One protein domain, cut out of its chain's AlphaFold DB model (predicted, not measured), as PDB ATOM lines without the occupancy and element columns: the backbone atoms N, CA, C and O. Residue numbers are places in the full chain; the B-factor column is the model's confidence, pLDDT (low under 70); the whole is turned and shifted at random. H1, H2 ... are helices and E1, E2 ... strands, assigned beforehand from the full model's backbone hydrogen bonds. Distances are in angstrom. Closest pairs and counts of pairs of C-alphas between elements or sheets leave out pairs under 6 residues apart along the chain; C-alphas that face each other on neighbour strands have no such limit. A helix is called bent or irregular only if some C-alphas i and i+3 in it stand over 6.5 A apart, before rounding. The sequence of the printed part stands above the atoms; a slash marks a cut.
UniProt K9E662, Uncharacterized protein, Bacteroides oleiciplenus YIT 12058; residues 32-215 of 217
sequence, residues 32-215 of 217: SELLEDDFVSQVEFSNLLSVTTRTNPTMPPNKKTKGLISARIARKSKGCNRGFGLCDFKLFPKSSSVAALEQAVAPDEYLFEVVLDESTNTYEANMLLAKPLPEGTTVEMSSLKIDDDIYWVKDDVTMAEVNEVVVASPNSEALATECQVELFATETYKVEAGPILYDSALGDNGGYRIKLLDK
ATOM      1  N   SER A  32       1.127 107.036  65.872       77.06
ATOM      2  CA  SER A  32       2.111 106.774  64.817       77.06
ATOM      3  C   SER A  32       2.481 105.296  64.684       77.06
ATOM      4  O   SER A  32       2.758 104.850  63.579       77.06
ATOM      5  N   GLU A  33       2.515 104.537  65.781       78.88
ATOM      6  CA  GLU A  33       2.833 103.105  65.735       78.88
ATOM      7  C   GLU A  33       1.691 102.301  65.123       78.88
ATOM      8  O   GLU A  33       1.949 101.406  64.331       78.88
ATOM      9  N   LEU A  34       0.442 102.650  65.452       79.31
ATOM     10  CA  LEU A  34      -0.734 102.024  64.847       79.31
ATOM     11  C   LEU A  34      -0.752 102.238  63.329       79.31
ATOM     12  O   LEU A  34      -0.964 101.290  62.588       79.31
ATOM     13  N   LEU A  35      -0.443 103.455  62.867       85.19
ATOM     14  CA  LEU A  35      -0.350 103.756  61.435       85.19
ATOM     15  C   LEU A  35       0.758 102.962  60.729       85.19
ATOM     16  O   LEU A  35       0.552 102.499  59.611       85.19
ATOM     17  N   GLU A  36       1.925 102.809  61.357       87.56
ATOM     18  CA  GLU A  36       3.025 102.015  60.796       87.56
ATOM     19  C   GLU A  36       2.653 100.530  60.708       87.56
ATOM     20  O   GLU A  36       2.886  99.914  59.673       87.56
ATOM     21  N   ASP A  37       2.058  99.965  61.761       88.25
ATOM     22  CA  ASP A  37       1.648  98.555  61.810       88.25
ATOM     23  C   ASP A  37       0.526  98.265  60.794       88.25
ATOM     24  O   ASP A  37       0.595  97.286  60.041       88.25
ATOM     25  N   ASP A  38      -0.459  99.162  60.699       88.50
ATOM     26  CA  ASP A  38      -1.526  99.099  59.697       88.50
ATOM     27  C   ASP A  38      -0.960  99.194  58.277       88.50
ATOM     28  O   ASP A  38      -1.418  98.485  57.376       88.50
ATOM     29  N   PHE A  39       0.046 100.042  58.054       89.69
ATOM     30  CA  PHE A  39       0.707 100.150  56.759       89.69
ATOM     31  C   PHE A  39       1.486  98.879  56.408       89.69
ATOM     32  O   PHE A  39       1.295  98.351  55.314       89.69
ATOM     33  N   VAL A  40       2.286  98.329  57.334       90.62
ATOM     34  CA  VAL A  40       3.028  97.066  57.127       90.62
ATOM     35  C   VAL A  40       2.086  95.958  56.670       90.62
ATOM     36  O   VAL A  40       2.403  95.238  55.728       90.62
ATOM     37  N   SER A  41       0.908  95.856  57.292       90.19
ATOM     38  CA  SER A  41      -0.081  94.815  56.977       90.19
ATOM     39  C   SER A  41      -0.634  94.878  55.546       90.19
ATOM     40  O   SER A  41      -1.193  93.897  55.054       90.19
ATOM     41  N   GLN A  42      -0.482  96.020  54.871       90.62
ATOM     42  CA  GLN A  42      -0.950  96.254  53.503       90.62
ATOM     43  C   GLN A  42       0.156  96.081  52.455       90.62
ATOM     44  O   GLN A  42      -0.144  96.012  51.261       90.62
ATOM     45  N   VAL A  43       1.422  96.021  52.876       91.12
ATOM     46  CA  VAL A  43       2.570  95.895  51.977       91.12
ATOM     47  C   VAL A  43       2.893  94.420  51.758       91.12
ATOM     48  O   VAL A  43       3.034  93.640  52.694       91.12
ATOM     49  N   GLU A  44       3.065  94.035  50.496       92.06
ATOM     50  CA  GLU A  44       3.497  92.692  50.118       92.06
ATOM     51  C   GLU A  44       4.779  92.800  49.298       92.06
ATOM     52  O   GLU A  44       4.810  93.484  48.274       92.06
ATOM     53  N   PHE A  45       5.840  92.131  49.742       93.12
ATOM     54  CA  PHE A  45       7.115  92.090  49.034       93.12
ATOM     55  C   PHE A  45       7.221  90.846  48.156       93.12
ATOM     56  O   PHE A  45       6.709  89.778  48.500       93.12
ATOM     57  N   SER A  46       7.949  90.967  47.048       92.56
ATOM     58  CA  SER A  46       8.404  89.816  46.277       92.56
ATOM     59  C   SER A  46       9.347  88.980  47.143       92.56
ATOM     60  O   SER A  46      10.461  89.400  47.442       92.56
ATOM     61  N   ASN A  47       8.872  87.812  47.571       91.06
ATOM     62  CA  ASN A  47       9.596  86.882  48.431       91.06
ATOM     63  C   ASN A  47       9.921  85.592  47.669       91.06
ATOM     64  O   ASN A  47       9.008  84.945  47.146       91.06
ATOM     65  N   LEU A  48      11.193  85.186  47.667       88.31
ATOM     66  CA  LEU A  48      11.646  83.931  47.058       88.31
ATOM     67  C   LEU A  48      11.067  82.673  47.731       88.31
ATOM     68  O   LEU A  48      10.927  81.643  47.069       88.31
ATOM     69  N   LEU A  49      10.704  82.750  49.015       87.25
ATOM     70  CA  LEU A  49      10.087  81.638  49.754       87.25
ATOM     71  C   LEU A  49       8.579  81.521  49.507       87.25
ATOM     72  O   LEU A  49       7.981  80.475  49.740       87.25
ATOM     73  N   SER A  50       7.930  82.581  49.023       84.88
ATOM     74  CA  SER A  50       6.480  82.573  48.849       84.88
ATOM     75  C   SER A  50       6.092  82.048  47.474       84.88
ATOM     76  O   SER A  50       6.464  82.601  46.441       84.88
ATOM     77  N   VAL A  51       5.252  81.014  47.439       79.62
ATOM     78  CA  VAL A  51       4.730  80.449  46.186       79.62
ATOM     79  C   VAL A  51       3.962  81.483  45.356       79.62
ATOM     80  O   VAL A  51       3.986  81.397  44.129       79.62
ATOM     81  N   THR A  52       3.304  82.452  46.002       78.88
ATOM     82  CA  THR A  52       2.491  83.473  45.324       78.88
ATOM     83  C   THR A  52       3.327  84.590  44.718       78.88
ATOM     84  O   THR A  52       2.911  85.164  43.716       78.88
ATOM     85  N   THR A  53       4.496  84.888  45.290       81.31
ATOM     86  CA  THR A  53       5.314  86.031  44.864       81.31
ATOM     87  C   THR A  53       6.649  85.647  44.242       81.31
ATOM     88  O   THR A  53       7.249  86.489  43.586       81.31
ATOM     89  N   ARG A  54       7.124  84.403  44.382       78.12
ATOM     90  CA  ARG A  54       8.433  83.961  43.852       78.12
ATOM     91  C   ARG A  54       8.557  84.032  42.332       78.12
ATOM     92  O   ARG A  54       9.652  83.930  41.800       78.12
ATOM     93  N   THR A  55       7.433  84.128  41.621       76.00
ATOM     94  CA  THR A  55       7.421  84.327  40.166       76.00
ATOM     95  C   THR A  55       7.655  85.781  39.775       76.00
ATOM     96  O   THR A  55       7.960  86.043  38.613       76.00
ATOM     97  N   ASN A  56       7.503  86.721  40.712       78.81
ATOM     98  CA  ASN A  56       7.851  88.113  40.483       78.81
ATOM     99  C   ASN A  56       9.374  88.255  40.531       78.81
ATOM    100  O   ASN A  56      10.016  87.615  41.368       78.81
ATOM    101  N   PRO A  57       9.968  89.108  39.682       69.75
ATOM    102  CA  PRO A  57      11.382  89.410  39.794       69.75
ATOM    103  C   PRO A  57      11.681  89.943  41.196       69.75
ATOM    104  O   PRO A  57      11.032  90.881  41.659       69.75
ATOM    105  N   THR A  58      12.664  89.348  41.863       72.88
ATOM    106  CA  THR A  58      13.301  89.882  43.078       72.88
ATOM    107  C   THR A  58      14.583  90.648  42.758       72.88
ATOM    108  O   THR A  58      15.120  91.356  43.604       72.88
ATOM    109  N   MET A  59      15.038  90.565  41.506       78.00
ATOM    110  CA  MET A  59      16.255  91.189  41.014       78.00
ATOM    111  C   MET A  59      15.970  92.078  39.791       78.00
ATOM    112  O   MET A  59      15.177  91.703  38.921       78.00
ATOM    113  N   PRO A  60      16.649  93.237  39.668       68.75
ATOM    114  CA  PRO A  60      16.602  94.054  38.461       68.75
ATOM    115  C   PRO A  60      17.127  93.313  37.215       68.75
ATOM    116  O   PRO A  60      18.031  92.479  37.320       68.75
ATOM    117  N   PRO A  61      16.647  93.653  36.007       69.50
ATOM    118  CA  PRO A  61      17.126  93.038  34.772       69.50
ATOM    119  C   PRO A  61      18.642  93.224  34.582       69.50
ATOM    120  O   PRO A  61      19.206  94.267  34.910       69.50
ATOM    121  N   ASN A  62      19.301  92.213  34.003       77.56
ATOM    122  CA  ASN A  62      20.742  92.176  33.689       77.56
ATOM    123  C   ASN A  62      21.711  92.193  34.886       77.56
ATOM    124  O   ASN A  62      22.922  92.299  34.686       77.56
ATOM    125  N   LYS A  63      21.221  92.066  36.121       83.06
ATOM    126  CA  LYS A  63      22.073  91.824  37.290       83.06
ATOM    127  C   LYS A  63      22.253  90.322  37.525       83.06
ATOM    128  O   LYS A  63      21.533  89.496  36.965       83.06
ATOM    129  N   LYS A  64      23.276  89.970  38.306       88.31
ATOM    130  CA  LYS A  64      23.543  88.595  38.744       88.31
ATOM    131  C   LYS A  64      23.478  88.534  40.259       88.31
ATOM    132  O   LYS A  64      24.127  89.344  40.923       88.31
ATOM    133  N   THR A  65      22.774  87.534  40.767       90.50
ATOM    134  CA  THR A  65      22.706  87.220  42.191       90.50
ATOM    135  C   THR A  65      24.088  86.827  42.706       90.50
ATOM    136  O   THR A  65      24.831  86.077  42.062       90.50
ATOM    137  N   LYS A  66      24.455  87.380  43.857       93.94
ATOM    138  CA  LYS A  66      25.722  87.160  44.566       93.94
ATOM    139  C   LYS A  66      25.524  86.510  45.931       93.94
ATOM    140  O   LYS A  66      26.449  85.892  46.435       93.94
ATOM    141  N   GLY A  67      24.314  86.591  46.463       94.38
ATOM    142  CA  GLY A  67      23.869  85.907  47.666       94.38
ATOM    143  C   GLY A  67      22.391  86.164  47.887       94.38
ATOM    144  O   GLY A  67      21.719  86.748  47.034       94.38
ATOM    145  N   LEU A  68      21.902  85.741  49.039       94.94
ATOM    146  CA  LEU A  68      20.529  85.934  49.476       94.94
ATOM    147  C   LEU A  68      20.545  86.556  50.863       94.94
ATOM    148  O   LEU A  68      21.427  86.249  51.663       94.94
ATOM    149  N   ILE A  69      19.558  87.390  51.157       94.81
ATOM    150  CA  ILE A  69      19.314  87.879  52.512       94.81
ATOM    151  C   ILE A  69      17.929  87.459  52.964       94.81
ATOM    152  O   ILE A  69      16.985  87.542  52.178       94.81
ATOM    153  N   SER A  70      17.799  87.042  54.219       94.88
ATOM    154  CA  SER A  70      16.499  87.022  54.883       94.88
ATOM    155  C   SER A  70      16.406  88.176  55.868       94.88
ATOM    156  O   SER A  70      17.402  88.559  56.484       94.88
ATOM    157  N   ALA A  71      15.227  88.779  55.964       94.69
ATOM    158  CA  ALA A  71      14.940  89.804  56.955       94.69
ATOM    159  C   ALA A  71      13.447  89.843  57.271       94.69
ATOM    160  O   ALA A  71      12.600  89.655  56.394       94.69
ATOM    161  N   ARG A  72      13.117  90.160  58.519       94.31
ATOM    162  CA  ARG A  72      11.748  90.471  58.924       94.31
ATOM    163  C   ARG A  72      11.449  91.943  58.654       94.31
ATOM    164  O   ARG A  72      12.253  92.817  58.985       94.31
ATOM    165  N   ILE A  73      10.257  92.221  58.121       94.12
ATOM    166  CA  ILE A  73       9.728  93.588  58.021       94.12
ATOM    167  C   ILE A  73       9.099  93.963  59.365       94.12
ATOM    168  O   ILE A  73       7.893  93.856  59.571       94.12
ATOM    169  N   ALA A  74       9.963  94.309  60.313       92.94
ATOM    170  CA  ALA A  74       9.637  94.736  61.665       92.94
ATOM    171  C   ALA A  74      10.771  95.612  62.212       92.94
ATOM    172  O   ALA A  74      11.898  95.576  61.721       92.94
ATOM    173  N   ARG A  75      10.514  96.378  63.274       91.19
ATOM    174  CA  ARG A  75      11.544  97.212  63.910       91.19
ATOM    175  C   ARG A  75      12.323  96.480  64.994       91.19
ATOM    176  O   ARG A  75      11.733  95.926  65.926       91.19
ATOM    177  N   LYS A  76      13.653  96.598  64.952       90.25
ATOM    178  CA  LYS A  76      14.545  96.087  66.003       90.25
ATOM    179  C   LYS A  76      14.265  96.716  67.366       90.25
ATOM    180  O   LYS A  76      14.170  95.993  68.357       90.25
ATOM    181  N   SER A  77      14.000  98.025  67.418       90.94
ATOM    182  CA  SER A  77      13.641  98.723  68.667       90.94
ATOM    183  C   SER A  77      12.348  98.205  69.316       90.94
ATOM    184  O   SER A  77      12.088  98.468  70.490       90.94
ATOM    185  N   LYS A  78      11.525  97.457  68.568       90.06
ATOM    186  CA  LYS A  78      10.275  96.835  69.030       90.06
ATOM    187  C   LYS A  78      10.414  95.333  69.292       90.06
ATOM    188  O   LYS A  78       9.401  94.640  69.404       90.06
ATOM    189  N   GLY A  79      11.644  94.823  69.362       90.94
ATOM    190  CA  GLY A  79      11.906  93.391  69.494       90.94
ATOM    191  C   GLY A  79      11.373  92.587  68.308       90.94
ATOM    192  O   GLY A  79      10.990  91.440  68.487       90.94
ATOM    193  N   CYS A  80      11.290  93.210  67.127       92.00
ATOM    194  CA  CYS A  80      11.003  92.543  65.853       92.00
ATOM    195  C   CYS A  80       9.618  91.897  65.785       92.00
ATOM    196  O   CYS A  80       9.420  90.925  65.068       92.00
ATOM    197  N   ASN A  81       8.659  92.477  66.516       90.31
ATOM    198  CA  ASN A  81       7.268  92.019  66.561       90.31
ATOM    199  C   ASN A  81       6.298  92.918  65.778       90.31
ATOM    200  O   ASN A  81       5.176  92.502  65.513       90.31
ATOM    201  N   ARG A  82       6.688  94.171  65.486       89.69
ATOM    202  CA  ARG A  82       5.854  95.176  64.797       89.69
ATOM    203  C   ARG A  82       6.677  96.360  64.262       89.69
ATOM    204  O   ARG A  82       7.851  96.511  64.622       89.69
ATOM    205  N   GLY A  83       6.061  97.225  63.462       91.31
ATOM    206  CA  GLY A  83       6.618  98.447  62.872       91.31
ATOM    207  C   GLY A  83       7.135  98.281  61.442       91.31
ATOM    208  O   GLY A  83       7.560  97.201  61.049       91.31
ATOM    209  N   PHE A  84       7.166  99.375  60.675       93.31
ATOM    210  CA  PHE A  84       7.670  99.372  59.296       93.31
ATOM    211  C   PHE A  84       9.185  99.602  59.239       93.31
ATOM    212  O   PHE A  84       9.674 100.722  59.078       93.31
ATOM    213  N   GLY A  85       9.945  98.525  59.429       94.31
ATOM    214  CA  GLY A  85      11.403  98.559  59.461       94.31
ATOM    215  C   GLY A  85      12.043  97.232  59.086       94.31
ATOM    216  O   GLY A  85      11.351  96.320  58.649       94.31
ATOM    217  N   LEU A  86      13.361  97.138  59.251       94.12
ATOM    218  CA  LEU A  86      14.120  95.903  59.041       94.12
ATOM    219  C   LEU A  86      14.638  95.332  60.365       94.12
ATOM    220  O   LEU A  86      15.186  96.059  61.200       94.12
ATOM    221  N   CYS A  87      14.502  94.016  60.528       91.69
ATOM    222  CA  CYS A  87      15.074  93.245  61.628       91.69
ATOM    223  C   CYS A  87      15.463  91.813  61.184       91.69
ATOM    224  O   CYS A  87      15.137  91.405  60.074       91.69
ATOM    225  N   ASP A  88      16.158  91.066  62.056       88.94
ATOM    226  CA  ASP A  88      16.465  89.635  61.947       88.94
ATOM    227  C   ASP A  88      17.154  89.309  60.616       88.94
ATOM    228  O   ASP A  88      16.732  88.451  59.850       88.94
ATOM    229  N   PHE A  89      18.208  90.076  60.327       91.25
ATOM    230  CA  PHE A  89      18.930  90.038  59.064       91.25
ATOM    231  C   PHE A  89      19.920  88.872  59.016       91.25
ATOM    232  O   PHE A  89      20.836  88.800  59.839       91.25
ATOM    233  N   LYS A  90      19.784  87.999  58.016       94.19
ATOM    234  CA  LYS A  90      20.674  86.854  57.775       94.19
ATOM    235  C   LYS A  90      21.149  86.843  56.329       94.19
ATOM    236  O   LYS A  90      20.471  87.358  55.442       94.19
ATOM    237  N   LEU A  91      22.304  86.227  56.091       95.31
ATOM    238  CA  LEU A  91      22.941  86.122  54.780       95.31
ATOM    239  C   LEU A  91      23.124  84.652  54.406       95.31
ATOM    240  O   LEU A  91      23.649  83.875  55.202       95.31
ATOM    241  N   PHE A  92      22.757  84.288  53.181       95.44
ATOM    242  CA  PHE A  92      22.900  82.930  52.657       95.44
ATOM    243  C   PHE A  92      23.586  82.920  51.278       95.44
ATOM    244  O   PHE A  92      23.476  83.888  50.517       95.44
ATOM    245  N   PRO A  93      24.279  81.825  50.914       94.62
ATOM    246  CA  PRO A  93      24.841  81.650  49.573       94.62
ATOM    247  C   PRO A  93      23.754  81.672  48.492       94.62
ATOM    248  O   PRO A  93      22.653  81.157  48.706       94.62
ATOM    249  N   LYS A  94      24.060  82.198  47.302       91.56
ATOM    250  CA  LYS A  94      23.108  82.352  46.185       91.56
ATOM    251  C   LYS A  94      22.575  81.026  45.667       91.56
ATOM    252  O   LYS A  94      21.454  80.966  45.178       91.56
ATOM    253  N   SER A  95      23.381  79.973  45.754       91.12
ATOM    254  CA  SER A  95      23.023  78.653  45.229       91.12
ATOM    255  C   SER A  95      22.216  77.827  46.238       91.12
ATOM    256  O   SER A  95      21.953  76.646  45.996       91.12
ATOM    257  N   SER A  96      21.865  78.410  47.392       91.38
ATOM    258  CA  SER A  96      21.070  77.750  48.429       91.38
ATOM    259  C   SER A  96      19.694  77.393  47.872       91.38
ATOM    260  O   SER A  96      19.017  78.218  47.260       91.38
ATOM    261  N   SER A  97      19.267  76.145  48.064       87.50
ATOM    262  CA  SER A  97      17.959  75.715  47.570       87.50
ATOM    263  C   SER A  97      16.838  76.337  48.403       87.50
ATOM    264  O   SER A  97      16.938  76.368  49.630       87.50
ATOM    265  N   VAL A  98      15.743  76.741  47.752       83.44
ATOM    266  CA  VAL A  98      14.548  77.283  48.427       83.44
ATOM    267  C   VAL A  98      14.063  76.347  49.541       83.44
ATOM    268  O   VAL A  98      13.824  76.809  50.643       83.44
ATOM    269  N   ALA A  99      14.027  75.031  49.305       86.06
ATOM    270  CA  ALA A  99      13.564  74.050  50.292       86.06
ATOM    271  C   ALA A  99      14.432  73.964  51.567       86.06
ATOM    272  O   ALA A  99      13.926  73.627  52.635       86.06
ATOM    273  N   ALA A 100      15.737  74.239  51.461       88.62
ATOM    274  CA  ALA A 100      16.620  74.314  52.627       88.62
ATOM    275  C   ALA A 100      16.410  75.637  53.382       88.62
ATOM    276  O   ALA A 100      16.371  75.654  54.609       88.62
ATOM    277  N   LEU A 101      16.207  76.733  52.649       91.12
ATOM    278  CA  LEU A 101      15.942  78.047  53.234       91.12
ATOM    279  C   LEU A 101      14.564  78.121  53.902       91.12
ATOM    280  O   LEU A 101      14.458  78.728  54.956       91.12
ATOM    281  N   GLU A 102      13.539  77.446  53.373       88.44
ATOM    282  CA  GLU A 102      12.214  77.321  54.010       88.44
ATOM    283  C   GLU A 102      12.286  76.711  55.422       88.44
ATOM    284  O   GLU A 102      11.397  76.948  56.233       88.44
ATOM    285  N   GLN A 103      13.326  75.923  55.721       86.88
ATOM    286  CA  GLN A 103      13.540  75.334  57.049       86.88
ATOM    287  C   GLN A 103      14.373  76.234  57.972       86.88
ATOM    288  O   GLN A 103      14.191  76.182  59.185       86.88
ATOM    289  N   ALA A 104      15.280  77.038  57.410       88.06
ATOM    290  CA  ALA A 104      16.205  77.889  58.163       88.06
ATOM    291  C   ALA A 104      15.667  79.310  58.427       88.06
ATOM    292  O   ALA A 104      16.092  79.986  59.365       88.06
ATOM    293  N   VAL A 105      14.744  79.780  57.590       90.81
ATOM    294  CA  VAL A 105      14.167  81.127  57.636       90.81
ATOM    295  C   VAL A 105      12.821  81.086  58.359       90.81
ATOM    296  O   VAL A 105      12.018  80.177  58.144       90.81
ATOM    297  N   ALA A 106      12.562  82.063  59.234       89.81
ATOM    298  CA  ALA A 106      11.291  82.122  59.948       89.81
ATOM    299  C   ALA A 106      10.117  82.389  58.977       89.81
ATOM    300  O   ALA A 106      10.298  83.090  57.981       89.81
ATOM    301  N   PRO A 107       8.893  81.894  59.250       86.44
ATOM    302  CA  PRO A 107       7.758  82.044  58.329       86.44
ATOM    303  C   PRO A 107       7.357  83.491  58.002       86.44
ATOM    304  O   PRO A 107       6.658  83.722  57.019       86.44
ATOM    305  N   ASP A 108       7.749  84.447  58.842       88.50
ATOM    306  CA  ASP A 108       7.471  85.876  58.704       88.50
ATOM    307  C   ASP A 108       8.672  86.692  58.189       88.50
ATOM    308  O   ASP A 108       8.600  87.919  58.079       88.50
ATOM    309  N   GLU A 109       9.775  86.022  57.851       93.06
ATOM    310  CA  GLU A 109      10.918  86.622  57.173       93.06
ATOM    311  C   GLU A 109      10.729  86.580  55.645       93.06
ATOM    312  O   GLU A 109      10.189  85.640  55.049       93.06
ATOM    313  N   TYR A 110      11.223  87.622  54.986       93.12
ATOM    314  CA  TYR A 110      11.265  87.734  53.537       93.12
ATOM    315  C   TYR A 110      12.663  87.413  53.036       93.12
ATOM    316  O   TYR A 110      13.642  87.881  53.611       93.12
ATOM    317  N   LEU A 111      12.750  86.652  51.944       94.06
ATOM    318  CA  LEU A 111      14.006  86.283  51.306       94.06
ATOM    319  C   LEU A 111      14.194  87.068  50.002       94.06
ATOM    320  O   LEU A 111      13.384  86.946  49.076       94.06
ATOM    321  N   PHE A 112      15.283  87.831  49.929       93.31
ATOM    322  CA  PHE A 112      15.638  88.697  48.805       93.31
ATOM    323  C   PHE A 112      16.996  88.337  48.210       93.31
ATOM    324  O   PHE A 112      17.862  87.759  48.867       93.31
ATOM    325  N   GLU A 113      17.204  88.735  46.960       93.44
ATOM    326  CA  GLU A 113      18.477  88.569  46.269       93.44
ATOM    327  C   GLU A 113      19.430  89.731  46.551       93.44
ATOM    328  O   GLU A 113      19.041  90.901  46.550       93.44
ATOM    329  N   VAL A 114      20.708  89.396  46.721       94.62
ATOM    330  CA  VAL A 114      21.815  90.353  46.793       94.62
ATOM    331  C   VAL A 114      22.504  90.418  45.439       94.62
ATOM    332  O   VAL A 114      22.822  89.388  44.840       94.62
ATOM    333  N   VAL A 115      22.797  91.625  44.971       94.12
ATOM    334  CA  VAL A 115      23.544  91.900  43.740       94.12
ATOM    335  C   VAL A 115      24.780  92.738  44.043       94.12
ATOM    336  O   VAL A 115      24.851  93.402  45.070       94.12
ATOM    337  N   LEU A 116      25.749  92.736  43.127       93.12
ATOM    338  CA  LEU A 116      26.877  93.666  43.167       93.12
ATOM    339  C   LEU A 116      26.568  94.895  42.297       93.12
ATOM    340  O   LEU A 116      26.258  94.779  41.099       93.12
ATOM    341  N   ASP A 117      26.666  96.084  42.878       91.19
ATOM    342  CA  ASP A 117      26.837  97.312  42.115       91.19
ATOM    343  C   ASP A 117      28.317  97.478  41.761       91.19
ATOM    344  O   ASP A 117      29.128  97.914  42.570       91.19
ATOM    345  N   GLU A 118      28.671  97.124  40.526       89.56
ATOM    346  CA  GLU A 118      30.045  97.204  40.020       89.56
ATOM    347  C   GLU A 118      30.586  98.642  39.961       89.56
ATOM    348  O   GLU A 118      31.799  98.831  39.961       89.56
ATOM    349  N   SER A 119      29.718  99.661  39.925       90.94
ATOM    350  CA  SER A 119      30.158 101.061  39.869       90.94
ATOM    351  C   SER A 119      30.683 101.569  41.211       90.94
ATOM    352  O   SER A 119      31.608 102.377  41.255       90.94
ATOM    353  N   THR A 120      30.112 101.060  42.302       90.00
ATOM    354  CA  THR A 120      30.463 101.419  43.680       90.00
ATOM    355  C   THR A 120      31.168 100.283  44.418       90.00
ATOM    356  O   THR A 120      31.549 100.453  45.573       90.00
ATOM    357  N   ASN A 121      31.340  99.128  43.766       90.19
ATOM    358  CA  ASN A 121      31.819  97.880  44.356       90.19
ATOM    359  C   ASN A 121      31.112  97.545  45.683       90.19
ATOM    360  O   ASN A 121      31.752  97.164  46.658       90.19
ATOM    361  N   THR A 122      29.795  97.748  45.731       92.75
ATOM    362  CA  THR A 122      28.979  97.575  46.940       92.75
ATOM    363  C   THR A 122      27.913  96.518  46.695       92.75
ATOM    364  O   THR A 122      27.279  96.499  45.635       92.75
ATOM    365  N   TYR A 123      27.702  95.630  47.665       95.31
ATOM    366  CA  TYR A 123      26.593  94.687  47.612       95.31
ATOM    367  C   TYR A 123      25.291  95.378  48.010       95.31
ATOM    368  O   TYR A 123      25.235  96.132  48.980       95.31
ATOM    369  N   GLU A 124      24.228  95.114  47.263       94.88
ATOM    370  CA  GLU A 124      22.920  95.722  47.476       94.88
ATOM    371  C   GLU A 124      21.834  94.655  47.413       94.88
ATOM    372  O   GLU A 124      21.895  93.747  46.584       94.88
ATOM    373  N   ALA A 125      20.810  94.795  48.247       94.25
ATOM    374  CA  ALA A 125      19.587  94.019  48.119       94.25
ATOM    375  C   ALA A 125      18.425  94.946  47.775       94.25
ATOM    376  O   ALA A 125      18.236  95.995  48.399       94.25
ATOM    377  N   ASN A 126      17.655  94.551  46.763       92.94
ATOM    378  CA  ASN A 126      16.454  95.263  46.349       92.94
ATOM    379  C   ASN A 126      15.232  94.504  46.870       92.94
ATOM    380  O   ASN A 126      14.951  93.385  46.453       92.94
ATOM    381  N   MET A 127      14.502  95.130  47.782       93.88
ATOM    382  CA  MET A 127      13.276  94.612  48.370       93.88
ATOM    383  C   MET A 127      12.099  95.138  47.552       93.88
ATOM    384  O   MET A 127      11.538  96.199  47.838       93.88
ATOM    385  N   LEU A 128      11.794  94.432  46.465       93.19
ATOM    386  CA  LEU A 128      10.760  94.823  45.509       93.19
ATOM    387  C   LEU A 128       9.366  94.527  46.055       93.19
ATOM    388  O   LEU A 128       9.154  93.501  46.706       93.19
ATOM    389  N   LEU A 129       8.405  95.394  45.756       93.19
ATOM    390  CA  LEU A 129       7.015  95.157  46.119       93.19
ATOM    391  C   LEU A 129       6.326  94.229  45.111       93.19
ATOM    392  O   LEU A 129       6.432  94.387  43.893       93.19
ATOM    393  N   ALA A 130       5.563  93.266  45.620       92.38
ATOM    394  CA  ALA A 130       4.733  92.381  44.811       92.38
ATOM    395  C   ALA A 130       3.469  93.087  44.290       92.38
ATOM    396  O   ALA A 130       2.890  92.658  43.292       92.38
ATOM    397  N   LYS A 131       3.049  94.167  44.959       91.75
ATOM    398  CA  LYS A 131       1.891  95.002  44.620       91.75
ATOM    399  C   LYS A 131       2.229  96.480  44.826       91.75
ATOM    400  O   LYS A 131       3.065  96.782  45.675       91.75
ATOM    401  N   PRO A 132       1.595  97.403  44.088       91.19
ATOM    402  CA  PRO A 132       1.796  98.829  44.313       91.19
ATOM    403  C   PRO A 132       1.341  99.226  45.722       91.19
ATOM    404  O   PRO A 132       0.442  98.605  46.294       91.19
ATOM    405  N   LEU A 133       1.946 100.287  46.257       92.81
ATOM    406  CA  LEU A 133       1.512 100.876  47.520       92.81
ATOM    407  C   LEU A 133       0.048 101.354  47.444       92.81
ATOM    408  O   LEU A 133      -0.398 101.774  46.371       92.81
ATOM    409  N   PRO A 134      -0.691 101.349  48.572       90.00
ATOM    410  CA  PRO A 134      -2.039 101.902  48.631       90.00
ATOM    411  C   PRO A 134      -2.098 103.351  48.132       90.00
ATOM    412  O   PRO A 134      -1.182 104.151  48.359       90.00
ATOM    413  N   GLU A 135      -3.194 103.715  47.470       87.88
ATOM    414  CA  GLU A 135      -3.405 105.087  47.008       87.88
ATOM    415  C   GLU A 135      -3.403 106.069  48.193       87.88
ATOM    416  O   GLU A 135      -3.932 105.779  49.264       87.88
ATOM    417  N   GLY A 136      -2.780 107.238  48.017       85.69
ATOM    418  CA  GLY A 136      -2.650 108.238  49.082       85.69
ATOM    419  C   GLY A 136      -1.520 107.975  50.085       85.69
ATOM    420  O   GLY A 136      -1.348 108.768  51.011       85.69
ATOM    421  N   THR A 137      -0.716 106.921  49.895       89.31
ATOM    422  CA  THR A 137       0.496 106.697  50.696       89.31
ATOM    423  C   THR A 137       1.484 107.856  50.514       89.31
ATOM    424  O   THR A 137       1.833 108.237  49.396       89.31
ATOM    425  N   THR A 138       1.941 108.429  51.626       86.38
ATOM    426  CA  THR A 138       2.953 109.491  51.663       86.38
ATOM    427  C   THR A 138       4.346 108.880  51.749       86.38
ATOM    428  O   THR A 138       4.504 107.757  52.220       86.38
ATOM    429  N   VAL A 139       5.369 109.651  51.371       82.94
ATOM    430  CA  VAL A 139       6.776 109.227  51.479       82.94
ATOM    431  C   VAL A 139       7.154 108.837  52.913       82.94
ATOM    432  O   VAL A 139       7.930 107.913  53.112       82.94
ATOM    433  N   GLU A 140       6.609 109.523  53.920       81.75
ATOM    434  CA  GLU A 140       6.891 109.219  55.327       81.75
ATOM    435  C   GLU A 140       6.291 107.873  55.752       81.75
ATOM    436  O   GLU A 140       6.984 107.079  56.384       81.75
ATOM    437  N   MET A 141       5.041 107.593  55.358       85.62
ATOM    438  CA  MET A 141       4.403 106.297  55.615       85.62
ATOM    439  C   MET A 141       5.122 105.171  54.876       85.62
ATOM    440  O   MET A 141       5.320 104.100  55.435       85.62
ATOM    441  N   SER A 142       5.562 105.433  53.643       90.50
ATOM    442  CA  SER A 142       6.283 104.464  52.829       90.50
ATOM    443  C   SER A 142       7.781 104.414  53.084       90.50
ATOM    444  O   SER A 142       8.464 103.768  52.313       90.50
ATOM    445  N   SER A 143       8.344 105.067  54.101       91.75
ATOM    446  CA  SER A 143       9.777 104.937  54.391       91.75
ATOM    447  C   SER A 143      10.017 103.799  55.379       91.75
ATOM    448  O   SER A 143       9.568 103.872  56.524       91.75
ATOM    449  N   LEU A 144      10.763 102.771  54.966       94.12
ATOM    450  CA  LEU A 144      11.258 101.745  55.890       94.12
ATOM    451  C   LEU A 144      12.263 102.375  56.859       94.12
ATOM    452  O   LEU A 144      13.031 103.260  56.479       94.12
ATOM    453  N   LYS A 145      12.290 101.908  58.107       93.31
ATOM    454  CA  LYS A 145      13.214 102.414  59.134       93.31
ATOM    455  C   LYS A 145      14.162 101.330  59.629       93.31
ATOM    456  O   LYS A 145      13.736 100.246  60.025       93.31
ATOM    457  N   ILE A 146      15.447 101.654  59.664       95.00
ATOM    458  CA  ILE A 146      16.446 100.909  60.423       95.00
ATOM    459  C   ILE A 146      16.748 101.728  61.674       95.00
ATOM    460  O   ILE A 146      17.321 102.810  61.578       95.00
ATOM    461  N   ASP A 147      16.315 101.235  62.834       92.19
ATOM    462  CA  ASP A 147      16.448 101.978  64.093       92.19
ATOM    463  C   ASP A 147      17.912 102.099  64.540       92.19
ATOM    464  O   ASP A 147      18.331 103.161  64.987       92.19
ATOM    465  N   ASP A 148      18.679 101.019  64.371       92.50
ATOM    466  CA  ASP A 148      20.092 100.900  64.726       92.50
ATOM    467  C   ASP A 148      20.830 100.150  63.618       92.50
ATOM    468  O   ASP A 148      20.233  99.280  62.979       92.50
ATOM    469  N   ASP A 149      22.129 100.418  63.447       93.62
ATOM    470  CA  ASP A 149      22.964  99.700  62.483       93.62
ATOM    471  C   ASP A 149      22.778  98.182  62.641       93.62
ATOM    472  O   ASP A 149      22.883  97.615  63.741       93.62
ATOM    473  N   ILE A 150      22.500  97.517  61.526       92.88
ATOM    474  CA  ILE A 150      22.347  96.068  61.471       92.88
ATOM    475  C   ILE A 150      23.668  95.489  60.992       92.88
ATOM    476  O   ILE A 150      24.204  95.912  59.970       92.88
ATOM    477  N   TYR A 151      24.181  94.512  61.730       92.62
ATOM    478  CA  TYR A 151      25.439  93.857  61.416       92.62
ATOM    479  C   TYR A 151      25.188  92.394  61.093       92.62
ATOM    480  O   TYR A 151      24.499  91.705  61.842       92.62
ATOM    481  N   TRP A 152      25.792  91.932  60.008       94.19
ATOM    482  CA  TRP A 152      26.050  90.518  59.786       94.19
ATOM    483  C   TRP A 152      27.534  90.284  60.047       94.19
ATOM    484  O   TRP A 152      28.364  90.987  59.469       94.19
ATOM    485  N   VAL A 153      27.868  89.349  60.933       94.38
ATOM    486  CA  VAL A 153      29.247  89.049  61.337       94.38
ATOM    487  C   VAL A 153      29.517  87.583  61.040       94.38
ATOM    488  O   VAL A 153      28.725  86.724  61.411       94.38
ATOM    489  N   LYS A 154      30.636  87.288  60.384       93.81
ATOM    490  CA  LYS A 154      31.060  85.929  60.041       93.81
ATOM    491  C   LYS A 154      31.677  85.221  61.254       93.81
ATOM    492  O   LYS A 154      32.850  84.867  61.261       93.81
ATOM    493  N   ASP A 155      30.888  85.038  62.304       94.44
ATOM    494  CA  ASP A 155      31.289  84.310  63.508       94.44
ATOM    495  C   ASP A 155      30.802  82.851  63.500       94.44
ATOM    496  O   ASP A 155      30.044  82.422  62.627       94.44
ATOM    497  N   ASP A 156      31.253  82.067  64.482       95.25
ATOM    498  CA  ASP A 156      30.908  80.644  64.592       95.25
ATOM    499  C   ASP A 156      29.394  80.410  64.727       95.25
ATOM    500  O   ASP A 156      28.888  79.389  64.265       95.25
ATOM    501  N   VAL A 157      28.666  81.349  65.346       94.06
ATOM    502  CA  VAL A 157      27.214  81.251  65.550       94.06
ATOM    503  C   VAL A 157      26.489  81.437  64.223       94.06
ATOM    504  O   VAL A 157      25.715  80.574  63.812       94.06
ATOM    505  N   THR A 158      26.797  82.518  63.514       93.50
ATOM    506  CA  THR A 158      26.212  82.838  62.211       93.50
ATOM    507  C   THR A 158      26.561  81.768  61.181       93.50
ATOM    508  O   THR A 158      25.711  81.314  60.416       93.50
ATOM    509  N   MET A 159      27.812  81.302  61.180       94.62
ATOM    510  CA  MET A 159      28.240  80.254  60.260       94.62
ATOM    511  C   MET A 159      27.654  78.885  60.606       94.62
ATOM    512  O   MET A 159      27.496  78.078  59.693       94.62
ATOM    513  N   ALA A 160      27.295  78.599  61.862       94.00
ATOM    514  CA  ALA A 160      26.567  77.374  62.195       94.00
ATOM    515  C   ALA A 160      25.200  77.332  61.493       94.00
ATOM    516  O   ALA A 160      24.896  76.332  60.844       94.00
ATOM    517  N   GLU A 161      24.440  78.433  61.522       91.81
ATOM    518  CA  GLU A 161      23.150  78.546  60.818       91.81
ATOM    519  C   GLU A 161      23.313  78.379  59.298       91.81
ATOM    520  O   GLU A 161      22.589  77.617  58.656       91.81
ATOM    521  N   VAL A 162      24.318  79.036  58.707       94.75
ATOM    522  CA  VAL A 162      24.623  78.881  57.273       94.75
ATOM    523  C   VAL A 162      25.010  77.434  56.953       94.75
ATOM    524  O   VAL A 162      24.564  76.876  55.948       94.75
ATOM    525  N   ASN A 163      25.808  76.794  57.807       94.06
ATOM    526  CA  ASN A 163      26.273  75.427  57.593       94.06
ATOM    527  C   ASN A 163      25.138  74.399  57.644       94.06
ATOM    528  O   ASN A 163      25.208  73.407  56.919       94.06
ATOM    529  N   GLU A 164      24.081  74.626  58.425       92.88
ATOM    530  CA  GLU A 164      22.885  73.771  58.389       92.88
ATOM    531  C   GLU A 164      22.253  73.762  56.989       92.88
ATOM    532  O   GLU A 164      21.978  72.692  56.436       92.88
ATOM    533  N   VAL A 165      22.131  74.936  56.359       94.06
ATOM    534  CA  VAL A 165      21.640  75.074  54.975       94.06
ATOM    535  C   VAL A 165      22.586  74.399  53.978       94.06
ATOM    536  O   VAL A 165      22.136  73.708  53.058       94.06
ATOM    537  N   VAL A 166      23.900  74.567  54.153       94.12
ATOM    538  CA  VAL A 166      24.926  73.966  53.281       94.12
ATOM    539  C   VAL A 166      24.869  72.440  53.338       94.12
ATOM    540  O   VAL A 166      24.852  71.790  52.292       94.12
ATOM    541  N   VAL A 167      24.824  71.859  54.537       92.69
ATOM    542  CA  VAL A 167      24.841  70.403  54.748       92.69
ATOM    543  C   VAL A 167      23.541  69.751  54.281       92.69
ATOM    544  O   VAL A 167      23.576  68.644  53.745       92.69
ATOM    545  N   ALA A 168      22.405  70.435  54.426       90.19
ATOM    546  CA  ALA A 168      21.112  69.950  53.946       90.19
ATOM    547  C   ALA A 168      20.990  69.947  52.408       90.19
ATOM    548  O   ALA A 168      20.076  69.328  51.857       90.19
ATOM    549  N   SER A 169      21.889  70.633  51.699       88.94
ATOM    550  CA  SER A 169      21.838  70.759  50.245       88.94
ATOM    551  C   SER A 169      22.457  69.558  49.520       88.94
ATOM    552  O   SER A 169      23.544  69.103  49.883       88.94
ATOM    553  N   PRO A 170      21.864  69.103  48.397       87.75
ATOM    554  CA  PRO A 170      22.486  68.100  47.531       87.75
ATOM    555  C   PRO A 170      23.791  68.583  46.866       87.75
ATOM    556  O   PRO A 170      24.542  67.761  46.352       87.75
ATOM    557  N   ASN A 171      24.076  69.894  46.885       89.75
ATOM    558  CA  ASN A 171      25.281  70.516  46.316       89.75
ATOM    559  C   ASN A 171      26.196  71.109  47.407       89.75
ATOM    560  O   ASN A 171      26.774  72.183  47.224       89.75
ATOM    561  N   SER A 172      26.294  70.444  48.559       92.25
ATOM    562  CA  SER A 172      26.974  70.954  49.758       92.25
ATOM    563  C   SER A 172      28.426  71.395  49.525       92.25
ATOM    564  O   SER A 172      28.817  72.451  50.009       92.25
ATOM    565  N   GLU A 173      29.219  70.668  48.732       93.50
ATOM    566  CA  GLU A 173      30.617  71.032  48.431       93.50
ATOM    567  C   GLU A 173      30.729  72.355  47.651       93.50
ATOM    568  O   GLU A 173      31.571  73.210  47.951       93.50
ATOM    569  N   ALA A 174      29.839  72.562  46.676       92.56
ATOM    570  CA  ALA A 174      29.798  73.797  45.899       92.56
ATOM    571  C   ALA A 174      29.362  74.985  46.767       92.56
ATOM    572  O   ALA A 174      29.966  76.054  46.696       92.56
ATOM    573  N   LEU A 175      28.361  74.786  47.631       93.62
ATOM    574  CA  LEU A 175      27.915  75.804  48.583       93.62
ATOM    575  C   LEU A 175      28.983  76.147  49.623       93.62
ATOM    576  O   LEU A 175      29.191  77.323  49.913       93.62
ATOM    577  N   ALA A 176      29.689  75.146  50.146       94.00
ATOM    578  CA  ALA A 176      30.791  75.358  51.075       94.00
ATOM    579  C   ALA A 176      31.903  76.195  50.429       94.00
ATOM    580  O   ALA A 176      32.448  77.087  51.073       94.00
ATOM    581  N   THR A 177      32.196  75.957  49.146       94.19
ATOM    582  CA  THR A 177      33.141  76.778  48.374       94.19
ATOM    583  C   THR A 177      32.628  78.208  48.193       94.19
ATOM    584  O   THR A 177      33.391  79.162  48.331       94.19
ATOM    585  N   GLU A 178      31.333  78.377  47.922       93.75
ATOM    586  CA  GLU A 178      30.707  79.695  47.786       93.75
ATOM    587  C   GLU A 178      30.810  80.525  49.077       93.75
ATOM    588  O   GLU A 178      31.070  81.724  49.016       93.75
ATOM    589  N   CYS A 179      30.730  79.879  50.245       93.94
ATOM    590  CA  CYS A 179      30.900  80.507  51.564       93.94
ATOM    591  C   CYS A 179      32.335  80.998  51.866       93.94
ATOM    592  O   CYS A 179      32.611  81.471  52.972       93.94
ATOM    593  N   GLN A 180      33.272  80.860  50.925       92.38
ATOM    594  CA  GLN A 180      34.669  81.288  51.076       92.38
ATOM    595  C   GLN A 180      35.061  82.418  50.117       92.38
ATOM    596  O   GLN A 180      36.207  82.865  50.135       92.38
ATOM    597  N   VAL A 181      34.150  82.862  49.248       92.62
ATOM    598  CA  VAL A 181      34.455  83.805  48.163       92.62
ATOM    599  C   VAL A 181      33.384  84.885  48.030       92.62
ATOM    600  O   VAL A 181      32.303  84.788  48.604       92.62
ATOM    601  N   GLU A 182      33.680  85.907  47.221       91.06
ATOM    602  CA  GLU A 182      32.763  87.007  46.895       91.06
ATOM    603  C   GLU A 182      32.119  87.615  48.155       91.06
ATOM    604  O   GLU A 182      32.829  88.108  49.025       91.06
ATOM    605  N   LEU A 183      30.787  87.577  48.247       91.75
ATOM    606  CA  LEU A 183      30.004  88.119  49.350       91.75
ATOM    607  C   LEU A 183      30.399  87.497  50.696       91.75
ATOM    608  O   LEU A 183      30.355  88.165  51.709       91.75
ATOM    609  N   PHE A 184      30.843  86.241  50.735       93.00
ATOM    610  CA  PHE A 184      31.266  85.598  51.984       93.00
ATOM    611  C   PHE A 184      32.765  85.745  52.267       93.00
ATOM    612  O   PHE A 184      33.256  85.182  53.246       93.00
ATOM    613  N   ALA A 185      33.516  86.470  51.434       91.75
ATOM    614  CA  ALA A 185      34.930  86.745  51.691       91.75
ATOM    615  C   ALA A 185      35.140  87.816  52.779       91.75
ATOM    616  O   ALA A 185      36.231  87.899  53.337       91.75
ATOM    617  N   THR A 186      34.116  88.621  53.073       91.06
ATOM    618  CA  THR A 186      34.151  89.655  54.112       91.06
ATOM    619  C   THR A 186      33.733  89.089  55.478       91.06
ATOM    620  O   THR A 186      32.819  88.272  55.573       91.06
ATOM    621  N   GLU A 187      34.372  89.570  56.549       92.62
ATOM    622  CA  GLU A 187      34.076  89.180  57.939       92.62
ATOM    623  C   GLU A 187      32.860  89.900  58.540       92.62
ATOM    624  O   GLU A 187      32.235  89.418  59.483       92.62
ATOM    625  N   THR A 188      32.520  91.095  58.057       93.88
ATOM    626  CA  THR A 188      31.371  91.860  58.552       93.88
ATOM    627  C   THR A 188      30.741  92.737  57.477       93.88
ATOM    628  O   THR A 188      31.428  93.532  56.832       93.88
ATOM    629  N   TYR A 189      29.414  92.684  57.394       95.19
ATOM    630  CA  TYR A 189      28.599  93.675  56.698       95.19
ATOM    631  C   TYR A 189      27.821  94.532  57.679       95.19
ATOM    632  O   TYR A 189      27.344  94.053  58.709       95.19
ATOM    633  N   LYS A 190      27.645  95.797  57.312       94.19
ATOM    634  CA  LYS A 190      26.796  96.763  57.997       94.19
ATOM    635  C   LYS A 190      25.710  97.260  57.047       94.19
ATOM    636  O   LYS A 190      26.010  97.676  55.929       94.19
ATOM    637  N   VAL A 191      24.475  97.296  57.526       94.88
ATOM    638  CA  VAL A 191      23.397  98.099  56.945       94.88
ATOM    639  C   VAL A 191      23.155  99.276  57.883       94.88
ATOM    640  O   VAL A 191      22.914  99.079  59.074       94.88
ATOM    641  N   GLU A 192      23.285 100.494  57.363       94.44
ATOM    642  CA  GLU A 192      23.253 101.708  58.183       94.44
ATOM    643  C   GLU A 192      21.860 102.009  58.732       94.44
ATOM    644  O   GLU A 192      20.851 101.837  58.044       94.44
ATOM    645  N   ALA A 193      21.828 102.513  59.964       95.38
ATOM    646  CA  ALA A 193      20.633 103.089  60.553       95.38
ATOM    647  C   ALA A 193      20.117 104.277  59.736       95.38
ATOM    648  O   ALA A 193      20.879 105.068  59.175       95.38
ATOM    649  N   GLY A 194      18.798 104.443  59.743       95.00
ATOM    650  CA  GLY A 194      18.123 105.562  59.107       95.00
ATOM    651  C   GLY A 194      16.922 105.159  58.255       95.00
ATOM    652  O   GLY A 194      16.518 103.991  58.216       95.00
ATOM    653  N   PRO A 195      16.303 106.150  57.592       94.19
ATOM    654  CA  PRO A 195      15.205 105.907  56.676       94.19
ATOM    655  C   PRO A 195      15.719 105.325  55.357       94.19
ATOM    656  O   PRO A 195      16.644 105.856  54.740       94.19
ATOM    657  N   ILE A 196      15.054 104.281  54.879       95.38
ATOM    658  CA  ILE A 196      15.182 103.779  53.516       95.38
ATOM    659  C   ILE A 196      13.958 104.269  52.756       95.38
ATOM    660  O   ILE A 196      12.828 103.830  52.989       95.38
ATOM    661  N   LEU A 197      14.195 105.217  51.857       94.88
ATOM    662  CA  LEU A 197      13.136 105.816  51.064       94.88
ATOM    663  C   LEU A 197      12.612 104.808  50.041       94.88
ATOM    664  O   LEU A 197      13.389 104.101  49.397       94.88
ATOM    665  N   TYR A 198      11.294 104.790  49.877       94.56
ATOM    666  CA  TYR A 198      10.657 104.080  48.780       94.56
ATOM    667  C   TYR A 198      11.097 104.665  47.432       94.56
ATOM    668  O   TYR A 198      11.015 105.876  47.208       94.56
ATOM    669  N   ASP A 199      11.525 103.791  46.526       92.75
ATOM    670  CA  ASP A 199      11.887 104.121  45.152       92.75
ATOM    671  C   ASP A 199      10.840 103.537  44.198       92.75
ATOM    672  O   ASP A 199      10.784 102.328  43.966       92.75
ATOM    673  N   SER A 200      10.012 104.407  43.617       91.38
ATOM    674  CA  SER A 200       8.983 104.014  42.650       91.38
ATOM    675  C   SER A 200       9.546 103.518  41.318       91.38
ATOM    676  O   SER A 200       8.803 102.936  40.535       91.38
ATOM    677  N   ALA A 201      10.819 103.789  41.019       90.31
ATOM    678  CA  ALA A 201      11.482 103.315  39.806       90.31
ATOM    679  C   ALA A 201      12.127 101.930  39.991       90.31
ATOM    680  O   ALA A 201      12.675 101.367  39.038       90.31
ATOM    681  N   LEU A 202      12.089 101.375  41.206       88.25
ATOM    682  CA  LEU A 202      12.703 100.096  41.523       88.25
ATOM    683  C   LEU A 202      11.763  98.928  41.185       88.25
ATOM    684  O   LEU A 202      10.958  98.508  42.006       88.25
ATOM    685  N   GLY A 203      11.881  98.375  39.978       86.56
ATOM    686  CA  GLY A 203      10.973  97.318  39.508       86.56
ATOM    687  C   GLY A 203       9.568  97.844  39.186       86.56
ATOM    688  O   GLY A 203       9.350  99.051  39.130       86.56
ATOM    689  N   ASP A 204       8.614  96.939  38.956       88.12
ATOM    690  CA  ASP A 204       7.292  97.309  38.419       88.12
ATOM    691  C   ASP A 204       6.398  98.045  39.430       88.12
ATOM    692  O   ASP A 204       5.606  98.905  39.050       88.12
ATOM    693  N   ASN A 205       6.536  97.726  40.720       91.50
ATOM    694  CA  ASN A 205       5.736  98.306  41.806       91.50
ATOM    695  C   ASN A 205       6.573  99.142  42.781       91.50
ATOM    696  O   ASN A 205       6.116  99.424  43.889       91.50
ATOM    697  N   GLY A 206       7.802  99.487  42.401       92.44
ATOM    698  CA  GLY A 206       8.768 100.102  43.299       92.44
ATOM    699  C   GLY A 206       9.283  99.154  44.386       92.44
ATOM    700  O   GLY A 206       8.996  97.951  44.427       92.44
ATOM    701  N   GLY A 207      10.064  99.717  45.301       94.25
ATOM    702  CA  GLY A 207      10.625  98.972  46.416       94.25
ATOM    703  C   GLY A 207      11.648  99.767  47.200       94.25
ATOM    704  O   GLY A 207      11.668 100.997  47.178       94.25
ATOM    705  N   TYR A 208      12.505  99.032  47.894       95.44
ATOM    706  CA  TYR A 208      13.512  99.583  48.789       95.44
ATOM    707  C   TYR A 208      14.870  99.001  48.456       95.44
ATOM    708  O   TYR A 208      14.978  97.835  48.078       95.44
ATOM    709  N   ARG A 209      15.915  99.803  48.623       94.44
ATOM    710  CA  ARG A 209      17.287  99.353  48.428       94.44
ATOM    711  C   ARG A 209      18.059  99.494  49.718       94.44
ATOM    712  O   ARG A 209      18.128 100.585  50.280       94.44
ATOM    713  N   ILE A 210      18.694  98.407  50.127       95.38
ATOM    714  CA  ILE A 210      19.664  98.417  51.215       95.38
ATOM    715  C   ILE A 210      21.049  98.100  50.685       95.38
ATOM    716  O   ILE A 210      21.207  97.307  49.755       95.38
ATOM    717  N   LYS A 211      22.048  98.742  51.284       95.44
ATOM    718  CA  LYS A 211      23.458  98.541  50.967       95.44
ATOM    719  C   LYS A 211      24.110  97.760  52.090       95.44
ATOM    720  O   LYS A 211      23.926  98.094  53.259       95.44
ATOM    721  N   LEU A 212      24.869  96.746  51.716       95.38
ATOM    722  CA  LEU A 212      25.723  95.988  52.611       95.38
ATOM    723  C   LEU A 212      27.113  96.612  52.504       95.38
ATOM    724  O   LEU A 212      27.827  96.410  51.521       95.38
ATOM    725  N   LEU A 213      27.461  97.428  53.492       94.00
ATOM    726  CA  LEU A 213      28.755  98.087  53.568       94.00
ATOM    727  C   LEU A 213      29.732  97.159  54.282       94.00
ATOM    728  O   LEU A 213      29.473  96.764  55.421       94.00
ATOM    729  N   ASP A 214      30.848  96.826  53.638       85.50
ATOM    730  CA  ASP A 214      31.952  96.165  54.328       85.50
ATOM    731  C   ASP A 214      32.389  97.071  55.489       85.50
ATOM    732  O   ASP A 214      32.655  98.267  55.306       85.50
ATOM    733  N   LYS A 215      32.444  96.525  56.703       66.62
ATOM    734  CA  LYS A 215      32.977  97.282  57.834       66.62
ATOM    735  C   LYS A 215      34.493  97.371  57.660       66.62
ATOM    736  O   LYS A 215      35.202  96.406  57.917       66.62
TER     737      LYS A 215
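Overview. This is residues 32 to 215 of the 217 residues of an uncharacterized protein of Bacteroides oleiciplenus YIT 12058 (UniProt K9E662). A seven-strand sheet curls into a loose, nearly closed barrel, its edge strands E2 and E6 coming near each other; H2, H3, H4 and H5 gather towards one end. At the opposite end lie the short strand pair E5 and E8 and, off the sheet, H1. The printed part has 184 residues, of class mixed, in the order H1 E1 E2 H2 E3 E4 E5 E6 H3 H4 H5 E7 E8 E9; the large sheet is antiparallel, in the order E2 E1 E3 E4 E9 E7 E6. It is compact, with a radius of gyration of the C-alphas of 15.9 A and spans of 50 by 34 by 32 A.

Arrangement. Begin at H1, residues 32 to 40, which touches no helix; its closest C-alphas with E1, residues 65 to 73, are Val 40 and Ile 73, 7.6 A apart. E1 and E2, residues 86 to 92, form a hairpin, with N 70 and O 90 3.0 A apart. H2, residues 98 to 104, only grazes the sheet; E2, H2 and E3, residues 109 to 117, are a split strand-helix-strand unit, two strands running the same way with E1 between them, and its crossover is right-handed. E3 is antiparallel to E1, N 112 to O 69 2.8 A, and forms a hairpin with E4, residues 122 to 128, N 124 to O 115 2.9 A. E5, residues 144 to 146, is antiparallel to E8, residues 194 to 196, N 144 to O 196 3.0 A. E6, residues 150 to 153, is antiparallel to E7, residues 188 to 191, N 152 to O 189 2.9 A. H3, residues 156 to 168, only grazes the sheet and touches H2 at a steep tilt of 39 degrees, opposite ways, the closest C-alphas being Ala 100 and Val 165, 5.6 A. With residues 163 to 166 alone H3 touches H4, residues 172 to 178, closest at C-alphas Val 166 and Ser 172, 5.1 A. H5, residues 182 to 185, only grazes the sheet. E9, residues 207 to 214, pairs staggered, with E4 over 207 to 212, N 210 to O 125 3.0 A, and with E7 over 213 to 214, N 213 to O 190 2.8 A. The sheet is a folded sheet, bent back into two leaves: E2 E1 face E4 E9 E7 E6, with E3 as the hinge. Every O i to N i+4 pair is within hydrogen-bond range in H1 and H4, 2 of 3 in H2 and 8 of 9 in H3; H5 is too short for such a pair.

Along the chain. Find C-alpha 32 at (2.111, 106.774, 64.817), where H1 begins. E3 runs 24.4 A, E1 21.4 A and H3 18.0 A. E9 runs 22.9 A to C-alpha 214 at (31.952, 96.165, 54.328).

Size, cuts and confidence. The C-alphas of Gly 136 and Glu 173 are farthest apart, 49.9 A. The printed part has no cut; H1 to E1, E1 to E2 and E4 to E5 are long links. Confidence is under 70 at residues 57, 60 to 61 and 215.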